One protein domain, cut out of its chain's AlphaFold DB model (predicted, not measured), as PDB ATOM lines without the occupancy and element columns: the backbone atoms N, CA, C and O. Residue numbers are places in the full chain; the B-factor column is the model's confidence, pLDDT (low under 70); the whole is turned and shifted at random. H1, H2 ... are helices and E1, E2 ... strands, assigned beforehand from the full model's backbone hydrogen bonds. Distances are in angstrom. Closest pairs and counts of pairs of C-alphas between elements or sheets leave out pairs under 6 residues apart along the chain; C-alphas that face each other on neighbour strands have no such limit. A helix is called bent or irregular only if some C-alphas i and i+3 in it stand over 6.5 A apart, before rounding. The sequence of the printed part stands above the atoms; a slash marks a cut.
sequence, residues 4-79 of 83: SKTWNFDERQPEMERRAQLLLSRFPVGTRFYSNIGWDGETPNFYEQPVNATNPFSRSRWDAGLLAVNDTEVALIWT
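What this domain is: This is residues 4 to 79 of the 83 residues of an uncharacterized protein of Streptomyces sp. SID1046 (UniProt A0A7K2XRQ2). This model has little regular structure: a small three-stranded sheet, a helix H1 set off from it and free along residues 9 to 12 and 14 to 23, and a long loop, residues 36 to 64, mostly beyond the sheet end where E1 stops and E2 starts. The 76 printed residues run H1, E1, E2, E3; the class is mixed, with 30 residues in named elements, and the sheet E1 - E2 - E3 is antiparallel. The whole is only just compact, close to loose, with a radius of gyration of the C-alphas of 13.5 A and spans of 40 by 31 by 21 A.

Where its parts are: H1, residues 9 to 24, begins at C-alpha 9 (-18.073, -19.440, 40.988) and is 21.1 A long; it is irregular, with C-alphas 11 and 14 7.1 A apart. E1 is residues 32 to 35, 10.4 A; E2 65 to 69, 12.9 A; E3 74 to 78, 13.0 A, ending at C-alpha 78 (1.659, -29.043, 46.078).

How they stand to each other: H1 is not on the sheet and is apart from E2 and E3; 10 of its 12 O i to N i+4 pairs are within hydrogen-bond range. The strands form a meander, each the antiparallel neighbour of the one before, in two hairpins. E1 and E2 stand at 160 degrees, with N 34 and O 67 at 2.8 A; E2 and E3 at 164 degrees, with N 66 and O 77 at 2.9 A.

The domain as a whole: The C-alphas of Trp 7 and Thr 72, the two farthest apart, are 40.3 A apart. The printed part has no cut; the link E1 to E2 is long. Confidence is under 70 at residues 38 to 44, 46, 48 to 63 and 79.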
ATOM      1  N   SER A   4     -12.748 -17.138  38.315       71.19
ATOM      2  CA  SER A   4     -14.035 -16.434  38.356       71.19
ATOM      3  C   SER A   4     -14.969 -16.830  37.207       71.19
ATOM      4  O   SER A   4     -16.187 -16.766  37.331       71.19
ATOM      5  N   LYS A   5     -14.406 -17.328  36.097       76.69
ATOM      6  CA  LYS A   5     -15.161 -17.801  34.928       76.69
ATOM      7  C   LYS A   5     -15.627 -19.255  35.044       76.69
ATOM      8  O   LYS A   5     -16.188 -19.791  34.088       76.69
ATOM      9  N   THR A   6     -15.372 -19.925  36.169       78.12
ATOM     10  CA  THR A   6     -15.844 -21.298  36.391       78.12
ATOM     11  C   THR A   6     -17.333 -21.339  36.731       78.12
ATOM     12  O   THR A   6     -17.903 -20.393  37.269       78.12
ATOM     13  N   TRP A   7     -17.986 -22.456  36.397       77.44
ATOM     14  CA  TRP A   7     -19.414 -22.631  36.649       77.44
ATOM     15  C   TRP A   7     -19.742 -22.491  38.144       77.44
ATOM     16  O   TRP A   7     -19.112 -23.142  38.987       77.44
ATOM     17  N   ASN A   8     -20.749 -21.666  38.449       82.31
ATOM     18  CA  ASN A   8     -21.208 -21.331  39.799       82.31
ATOM     19  C   ASN A   8     -20.106 -20.781  40.721       82.31
ATOM     20  O   ASN A   8     -20.110 -21.062  41.920       82.31
ATOM     21  N   PHE A   9     -19.143 -20.027  40.182       81.06
ATOM     22  CA  PHE A   9     -18.073 -19.440  40.988       81.06
ATOM     23  C   PHE A   9     -18.619 -18.585  42.139       81.06
ATOM     24  O   PHE A   9     -18.286 -18.864  43.285       81.06
ATOM     25  N   ASP A  10     -19.519 -17.640  41.859       85.75
ATOM     26  CA  ASP A  10     -20.064 -16.725  42.876       85.75
ATOM     27  C   ASP A  10     -20.774 -17.467  44.023       85.75
ATOM     28  O   ASP A  10     -20.676 -17.086  45.188       85.75
ATOM     29  N   GLU A  11     -21.447 -18.580  43.716       87.38
ATOM     30  CA  GLU A  11     -22.108 -19.424  44.720       87.38
ATOM     31  C   GLU A  11     -21.102 -20.218  45.569       87.38
ATOM     32  O   GLU A  11     -21.344 -20.503  46.743       87.38
ATOM     33  N   ARG A  12     -19.969 -20.612  44.976       81.38
ATOM     34  CA  ARG A  12     -18.959 -21.482  45.598       81.38
ATOM     35  C   ARG A  12     -17.839 -20.706  46.282       81.38
ATOM     36  O   ARG A  12     -17.208 -21.260  47.184       81.38
ATOM     37  N   GLN A  13     -17.593 -19.461  45.881       83.62
ATOM     38  CA  GLN A  13     -16.494 -18.631  46.366       83.62
ATOM     39  C   GLN A  13     -16.503 -18.500  47.897       83.62
ATOM     40  O   GLN A  13     -15.476 -18.831  48.497       83.62
ATOM     41  N   PRO A  14     -17.618 -18.136  48.567       86.81
ATOM     42  CA  PRO A  14     -17.612 -17.978  50.025       86.81
ATOM     43  C   PRO A  14     -17.235 -19.272  50.759       86.81
ATOM     44  O   PRO A  14     -16.524 -19.263  51.764       86.81
ATOM     45  N   GLU A  15     -17.685 -20.416  50.239       85.62
ATOM     46  CA  GLU A  15     -17.380 -21.726  50.810       85.62
ATOM     47  C   GLU A  15     -15.911 -22.118  50.609       85.62
ATOM     48  O   GLU A  15     -15.283 -22.685  51.507       85.62
ATOM     49  N   MET A  16     -15.349 -21.808  49.439       81.88
ATOM     50  CA  MET A  16     -13.935 -22.031  49.140       81.88
ATOM     51  C   MET A  16     -13.037 -21.180  50.046       81.88
ATOM     52  O   MET A  16     -12.110 -21.719  50.654       81.88
ATOM     53  N   GLU A  17     -13.356 -19.894  50.207       84.44
ATOM     54  CA  GLU A  17     -12.645 -18.971  51.102       84.44
ATOM     55  C   GLU A  17     -12.671 -19.453  52.550       84.44
ATOM     56  O   GLU A  17     -11.630 -19.537  53.205       84.44
ATOM     57  N   ARG A  18     -13.847 -19.857  53.040       84.69
ATOM     58  CA  ARG A  18     -14.019 -20.375  54.400       84.69
ATOM     59  C   ARG A  18     -13.157 -21.612  54.662       84.69
ATOM     60  O   ARG A  18     -12.547 -21.729  55.725       84.69
ATOM     61  N   ARG A  19     -13.091 -22.546  53.707       83.75
ATOM     62  CA  ARG A  19     -12.239 -23.745  53.818       83.75
ATOM     63  C   ARG A  19     -10.759 -23.389  53.803       83.75
ATOM     64  O   ARG A  19     -10.013 -23.926  54.621       83.75
ATOM     65  N   ALA A  20     -10.350 -22.488  52.912       82.62
ATOM     66  CA  ALA A  20      -8.974 -22.016  52.847       82.62
ATOM     67  C   ALA A  20      -8.558 -21.378  54.179       82.62
ATOM     68  O   ALA A  20      -7.566 -21.795  54.768       82.62
ATOM     69  N   GLN A  21      -9.366 -20.465  54.726       83.56
ATOM     70  CA  GLN A  21      -9.104 -19.833  56.022       83.56
ATOM     71  C   GLN A  21      -8.986 -20.852  57.158       83.56
ATOM     72  O   GLN A  21      -8.063 -20.766  57.967       83.56
ATOM     73  N   LEU A  22      -9.873 -21.853  57.207       87.06
ATOM     74  CA  LEU A  22      -9.804 -22.909  58.218       87.06
ATOM     75  C   LEU A  22      -8.483 -23.689  58.141       87.06
ATOM     76  O   LEU A  22      -7.897 -23.983  59.182       87.06
ATOM     77  N   LEU A  23      -8.011 -24.014  56.935       82.94
ATOM     78  CA  LEU A  23      -6.737 -24.708  56.731       82.94
ATOM     79  C   LEU A  23      -5.549 -23.822  57.117       82.94
ATOM     80  O   LEU A  23      -4.696 -24.252  57.891       82.94
ATOM     81  N   LEU A  24      -5.520 -22.575  56.637       82.50
ATOM     82  CA  LEU A  24      -4.435 -21.631  56.916       82.50
ATOM     83  C   LEU A  24      -4.344 -21.287  58.411       82.50
ATOM     84  O   LEU A  24      -3.246 -21.123  58.932       82.50
ATOM     85  N   SER A  25      -5.469 -21.281  59.134       83.94
ATOM     86  CA  SER A  25      -5.502 -21.040  60.587       83.94
ATOM     87  C   SER A  25      -4.768 -22.095  61.425       83.94
ATOM     88  O   SER A  25      -4.526 -21.879  62.611       83.94
ATOM     89  N   ARG A  26      -4.430 -23.252  60.839       88.00
ATOM     90  CA  ARG A  26      -3.676 -24.314  61.519       88.00
ATOM     91  C   ARG A  26      -2.178 -24.037  61.579       88.00
ATOM     92  O   ARG A  26      -1.487 -24.709  62.338       88.00
ATOM     93  N   PHE A  27      -1.689 -23.079  60.797       86.25
ATOM     94  CA  PHE A  27      -0.290 -22.684  60.825       86.25
ATOM     95  C   PHE A  27      -0.010 -21.740  62.002       86.25
ATOM     96  O   PHE A  27      -0.880 -20.948  62.375       86.25
ATOM     97  N   PRO A  28       1.197 -21.798  62.594       89.38
ATOM     98  CA  PRO A  28       1.590 -20.885  63.660       89.38
ATOM     99  C   PRO A  28       1.432 -19.410  63.267       89.38
ATOM    100  O   PRO A  28       1.623 -19.031  62.107       89.38
ATOM    101  N   VAL A  29       1.138 -18.562  64.255       87.31
ATOM    102  CA  VAL A  29       1.120 -17.102  64.075       87.31
ATOM    103  C   VAL A  29       2.474 -16.635  63.534       87.31
ATOM    104  O   VAL A  29       3.516 -17.085  64.002       87.31
ATOM    105  N   GLY A  30       2.453 -15.736  62.547       86.12
ATOM    106  CA  GLY A  30       3.659 -15.251  61.865       86.12
ATOM    107  C   GLY A  30       4.033 -16.043  60.608       86.12
ATOM    108  O   GLY A  30       4.935 -15.622  59.887       86.12
ATOM    109  N   THR A  31       3.317 -17.131  60.300       88.31
ATOM    110  CA  THR A  31       3.481 -17.845  59.027       88.31
ATOM    111  C   THR A  31       3.056 -16.957  57.857       88.31
ATOM    112  O   THR A  31       1.932 -16.455  57.818       88.31
ATOM    113  N   ARG A  32       3.960 -16.779  56.892       86.12
ATOM    114  CA  ARG A  32       3.737 -16.066  55.631       86.12
ATOM    115  C   ARG A  32       3.478 -17.068  54.518       86.12
ATOM    116  O   ARG A  32       4.099 -18.131  54.489       86.12
ATOM    117  N   PHE A  33       2.579 -16.723  53.603       81.12
ATOM    118  CA  PHE A  33       2.181 -17.596  52.505       81.12
ATOM    119  C   PHE A  33       2.591 -17.006  51.163       81.12
ATOM    120  O   PHE A  33       2.383 -15.831  50.887       81.12
ATOM    121  N   TYR A  34       3.153 -17.861  50.326       79.44
ATOM    122  CA  TYR A  34       3.792 -17.528  49.066       79.44
ATOM    123  C   TYR A  34       3.298 -18.515  48.010       79.44
ATOM    124  O   TYR A  34       3.115 -19.690  48.312       79.44
ATOM    125  N   SER A  35       3.077 -18.086  46.771       78.06
ATOM    126  CA  SER A  35       2.653 -18.990  45.701       78.06
ATOM    127  C   SER A  35       3.452 -18.788  44.419       78.06
ATOM    128  O   SER A  35       3.869 -17.687  44.098       78.06
ATOM    129  N   ASN A  36       3.683 -19.837  43.640       73.38
ATOM    130  CA  ASN A  36       4.320 -19.678  42.328       73.38
ATOM    131  C   ASN A  36       3.349 -19.240  41.218       73.38
ATOM    132  O   ASN A  36       3.740 -19.167  40.052       73.38
ATOM    133  N   ILE A  37       2.094 -18.971  41.582       71.38
ATOM    134  CA  ILE A  37       1.012 -18.535  40.705       71.38
ATOM    135  C   ILE A  37       0.421 -17.216  41.215       71.38
ATOM    136  O   ILE A  37       0.339 -16.998  42.422       71.38
ATOM    137  N   GLY A  38       0.008 -16.334  40.297       64.69
ATOM    138  CA  GLY A  38      -0.731 -15.111  40.647       64.69
ATOM    139  C   GLY A  38       0.012 -14.166  41.603       64.69
ATOM    140  O   GLY A  38      -0.620 -13.488  42.411       64.69
ATOM    141  N   TRP A  39       1.348 -14.157  41.561       64.56
ATOM    142  CA  TRP A  39       2.147 -13.337  42.466       64.56
ATOM    143  C   TRP A  39       2.183 -11.878  42.016       64.56
ATOM    144  O   TRP A  39       2.828 -11.550  41.021       64.56
ATOM    145  N   ASP A  40       1.556 -11.015  42.809       62.47
ATOM    146  CA  ASP A  40       1.699  -9.556  42.744       62.47
ATOM    147  C   ASP A  40       2.090  -9.001  44.130       62.47
ATOM    148  O   ASP A  40       1.431  -8.140  44.706       62.47
ATOM    149  N   GLY A  41       3.138  -9.581  44.733       62.00
ATOM    150  CA  GLY A  41       3.667  -9.181  46.044       62.00
ATOM    151  C   GLY A  41       3.473 -10.229  47.144       62.00
ATOM    152  O   GLY A  41       3.379 -11.422  46.875       62.00
ATOM    153  N   GLU A  42       3.442  -9.794  48.408       64.56
ATOM    154  CA  GLU A  42       3.322 -10.685  49.582       64.56
ATOM    155  C   GLU A  42       1.932 -11.327  49.737       64.56
ATOM    156  O   GLU A  42       1.747 -12.202  50.584       64.56
ATOM    157  N   THR A  43       0.963 -10.918  48.913       64.88
ATOM    158  CA  THR A  43      -0.412 -11.419  48.944       64.88
ATOM    159  C   THR A  43      -0.717 -12.136  47.627       64.88
ATOM    160  O   THR A  43      -0.987 -11.475  46.623       64.88
ATOM    161  N   PRO A  44      -0.664 -13.475  47.582       65.12
ATOM    162  CA  PRO A  44      -0.967 -14.213  46.359       65.12
ATOM    163  C   PRO A  44      -2.424 -13.998  45.911       65.12
ATOM    164  O   PRO A  44      -3.356 -14.145  46.704       65.12
ATOM    165  N   ASN A  45      -2.630 -13.676  44.627       70.62
ATOM    166  CA  ASN A  45      -3.957 -13.625  44.014       70.62
ATOM    167  C   ASN A  45      -4.348 -15.027  43.523       70.62
ATOM    168  O   ASN A  45      -3.833 -15.526  42.523       70.62
ATOM    169  N   PHE A  46      -5.276 -15.668  44.233       67.75
ATOM    170  CA  PHE A  46      -5.720 -17.028  43.915       67.75
ATOM    171  C   PHE A  46      -6.823 -17.100  42.846       67.75
ATOM    172  O   PHE A  46      -7.108 -18.194  42.352       67.75
ATOM    173  N   TYR A  47      -7.437 -15.970  42.483       70.69
ATOM    174  CA  TYR A  47      -8.620 -15.921  41.613       70.69
ATOM    175  C   TYR A  47      -8.272 -15.652  40.154       70.69
ATOM    176  O   TYR A  47      -8.754 -16.348  39.255       70.69
ATOM    177  N   GLU A  48      -7.387 -14.688  39.923       65.19
ATOM    178  CA  GLU A  48      -6.861 -14.400  38.597       65.19
ATOM    179  C   GLU A  48      -5.490 -15.044  38.450       65.19
ATOM    180  O   GLU A  48      -4.477 -14.536  38.927       65.19
ATOM    181  N   GLN A  49      -5.450 -16.185  37.765       64.56
ATOM    182  CA  GLN A  49      -4.189 -16.839  37.446       64.56
ATOM    183  C   GLN A  49      -3.808 -16.521  36.000       64.56
ATOM    184  O   GLN A  49      -4.355 -17.147  35.074       64.56
ATOM    185  N   PRO A  50      -2.870 -15.593  35.746       57.41
ATOM    186  CA  PRO A  50      -2.245 -15.503  34.436       57.41
ATOM    187  C   PRO A  50      -1.619 -16.865  34.101       57.41
ATOM    188  O   PRO A  50      -0.651 -17.287  34.725       57.41
ATOM    189  N   VAL A  51      -2.177 -17.557  33.097       53.72
ATOM    190  CA  VAL A  51      -1.712 -18.879  32.606       53.72
ATOM    191  C   VAL A  51      -0.220 -18.851  32.236       53.72
ATOM    192  O   VAL A  51       0.442 -19.881  32.219       53.72
ATOM    193  N   ASN A  52       0.307 -17.657  31.967       54.91
ATOM    194  CA  ASN A  52       1.655 -17.431  31.466       54.91
ATOM    195  C   ASN A  52       2.639 -16.932  32.540       54.91
ATOM    196  O   ASN A  52       3.794 -16.699  32.205       54.91
ATOM    197  N   ALA A  53       2.201 -16.727  33.789       54.66
ATOM    198  CA  ALA A  53       3.061 -16.239  34.875       54.66
ATOM    199  C   ALA A  53       3.201 -17.257  36.016       54.66
ATOM    200  O   ALA A  53       3.421 -16.886  37.167       54.66
ATOM    201  N   THR A  54       3.056 -18.544  35.699       58.91
ATOM    202  CA  THR A  54       3.481 -19.606  36.605       58.91
ATOM    203  C   THR A  54       5.007 -19.703  36.540       58.91
ATOM    204  O   THR A  54       5.583 -19.799  35.455       58.91
ATOM    205  N   ASN A  55       5.680 -19.630  37.690       62.25
ATOM    206  CA  ASN A  55       7.100 -19.980  37.812       62.25
ATOM    207  C   ASN A  55       7.173 -21.408  38.362       62.25
ATOM    208  O   ASN A  55       7.255 -21.592  39.578       62.25
ATOM    209  N   PRO A  56       7.041 -22.429  37.498       60.62
ATOM    210  CA  PRO A  56       6.896 -23.798  37.951       60.62
ATOM    211  C   PRO A  56       8.134 -24.228  38.743       60.62
ATOM    212  O   PRO A  56       9.270 -23.959  38.347       60.62
ATOM    213  N   PHE A  57       7.915 -24.904  39.869       59.69
ATOM    214  CA  PHE A  57       9.005 -25.542  40.616       59.69
ATOM    215  C   PHE A  57       9.416 -26.877  39.970       59.69
ATOM    216  O   PHE A  57      10.459 -27.443  40.304       59.69
ATOM    217  N   SER A  58       8.616 -27.380  39.026       61.53
ATOM    218  CA  SER A  58       8.849 -28.595  38.254       61.53
ATOM    219  C   SER A  58       8.897 -28.350  36.744       61.53
ATOM    220  O   SER A  58       8.812 -27.235  36.243       61.53
ATOM    221  N   ARG A  59       9.042 -29.442  35.985       62.12
ATOM    222  CA  ARG A  59       8.924 -29.424  34.520       62.12
ATOM    223  C   ARG A  59       7.469 -29.394  34.033       62.12
ATOM    224  O   ARG A  59       7.255 -29.209  32.835       62.12
ATOM    225  N   SER A  60       6.486 -29.608  34.914       62.38
ATOM    226  CA  SER A  60       5.072 -29.474  34.564       62.38
ATOM    227  C   SER A  60       4.699 -27.997  34.555       62.38
ATOM    228  O   SER A  60       5.009 -27.285  35.499       62.38
ATOM    229  N   ARG A  61       4.014 -27.530  33.507       58.53
ATOM    230  CA  ARG A  61       3.535 -26.135  33.432       58.53
ATOM    231  C   ARG A  61       2.349 -25.849  34.364       58.53
ATOM    232  O   ARG A  61       1.964 -24.692  34.507       58.53
ATOM    233  N   TRP A  62       1.774 -26.899  34.951       61.81
ATOM    234  CA  TRP A  62       0.545 -26.878  35.743       61.81
ATOM    235  C   TRP A  62       0.811 -27.395  37.160       61.81
ATOM    236  O   TRP A  62       0.228 -28.378  37.607       61.81
ATOM    237  N   ASP A  63       1.764 -26.774  37.850       68.00
ATOM    238  CA  ASP A  63       2.220 -27.160  39.183       68.00
ATOM    239  C   ASP A  63       2.017 -26.023  40.194       68.00
ATOM    240  O   ASP A  63       2.958 -25.413  40.700       68.00
ATOM    241  N   ALA A  64       0.753 -25.738  40.511       71.62
ATOM    242  CA  ALA A  64       0.438 -24.775  41.557       71.62
ATOM    243  C   ALA A  64       1.013 -25.243  42.906       71.62
ATOM    244  O   ALA A  64       0.727 -26.343  43.393       71.62
ATOM    245  N   GLY A  65       1.834 -24.382  43.497       76.00
ATOM    246  CA  GLY A  65       2.476 -24.567  44.785       76.00
ATOM    247  C   GLY A  65       2.129 -23.425  45.735       76.00
ATOM    248  O   GLY A  65       2.089 -22.252  45.349       76.00
ATOM    249  N   LEU A  66       1.900 -23.780  46.995       79.69
ATOM    250  CA  LEU A  66       1.786 -22.852  48.113       79.69
ATOM    251  C   LEU A  66       2.922 -23.145  49.097       79.69
ATOM    252  O   LEU A  66       3.044 -24.252  49.617       79.69
ATOM    253  N   LEU A  67       3.754 -22.147  49.342       82.38
ATOM    254  CA  LEU A  67       4.818 -22.154  50.329       82.38
ATOM    255  C   LEU A  67       4.319 -21.451  51.591       82.38
ATOM    256  O   LEU A  67       3.812 -20.334  51.521       82.38
ATOM    257  N   ALA A  68       4.484 -22.095  52.738       86.44
ATOM    258  CA  ALA A  68       4.249 -21.510  54.049       86.44
ATOM    259  C   ALA A  68       5.597 -21.390  54.764       86.44
ATOM    260  O   ALA A  68       6.315 -22.380  54.893       86.44
ATOM    261  N   VAL A  69       5.956 -20.181  55.186       86.25
ATOM    262  CA  VAL A  69       7.267 -19.871  55.771       86.25
ATOM    263  C   VAL A  69       7.063 -19.205  57.121       86.25
ATOM    264  O   VAL A  69       6.340 -18.214  57.219       86.25
ATOM    265  N   ASN A  70       7.717 -19.723  58.153       86.94
ATOM    266  CA  ASN A  70       7.887 -19.041  59.431       86.94
ATOM    267  C   ASN A  70       9.387 -18.978  59.787       86.94
ATOM    268  O   ASN A  70      10.232 -19.372  58.984       86.94
ATOM    269  N   ASP A  71       9.728 -18.470  60.970       88.31
ATOM    270  CA  ASP A  71      11.128 -18.263  61.376       88.31
ATOM    271  C   ASP A  71      11.937 -19.568  61.506       88.31
ATOM    272  O   ASP A  71      13.167 -19.543  61.490       88.31
ATOM    273  N   THR A  72      11.260 -20.711  61.648       88.19
ATOM    274  CA  THR A  72      11.878 -22.007  61.962       88.19
ATOM    275  C   THR A  72      11.622 -23.093  60.918       88.19
ATOM    276  O   THR A  72      12.344 -24.087  60.887       88.19
ATOM    277  N   GLU A  73      10.602 -22.938  60.075       83.88
ATOM    278  CA  GLU A  73      10.075 -23.990  59.209       83.88
ATOM    279  C   GLU A  73       9.607 -23.437  57.859       83.88
ATOM    280  O   GLU A  73       9.086 -22.324  57.743       83.88
ATOM    281  N   VAL A  74       9.745 -24.279  56.833       83.44
ATOM    282  CA  VAL A  74       9.181 -24.061  55.499       83.44
ATOM    283  C   VAL A  74       8.376 -25.297  55.111       83.44
ATOM    284  O   VAL A  74       8.899 -26.411  55.142       83.44
ATOM    285  N   ALA A  75       7.120 -25.101  54.715       83.31
ATOM    286  CA  ALA A  75       6.261 -26.144  54.166       83.31
ATOM    287  C   ALA A  75       5.897 -25.832  52.709       83.31
ATOM    288  O   ALA A  75       5.612 -24.687  52.365       83.31
ATOM    289  N   LEU A  76       5.873 -26.866  51.865       79.25
ATOM    290  CA  LEU A  76       5.405 -26.799  50.481       79.25
ATOM    291  C   LEU A  76       4.150 -27.662  50.341       79.25
ATOM    292  O   LEU A  76       4.196 -28.876  50.537       79.25
ATOM    293  N   ILE A  77       3.038 -27.030  49.980       76.12
ATOM    294  CA  ILE A  77       1.787 -27.692  49.621       76.12
ATOM    295  C   ILE A  77       1.699 -27.677  48.103       76.12
ATOM    296  O   ILE A  77       1.747 -26.618  47.478       76.12
ATOM    297  N   TRP A  78       1.582 -28.862  47.517       70.50
ATOM    298  CA  TRP A  78       1.659 -29.043  46.078       70.50
ATOM    299  C   TRP A  78       0.508 -29.919  45.599       70.50
ATOM    300  O   TRP A  78       0.306 -31.027  46.099       70.50
ATOM    301  N   THR A  79      -0.247 -29.421  44.624       66.81
ATOM    302  CA  THR A  79      -1.221 -30.218  43.881       66.81
ATOM    303  C   THR A  79      -0.622 -30.672  42.555       66.81
ATOM    304  O   THR A  79      -0.229 -29.840  41.737       66.81
TER     305      THR A  79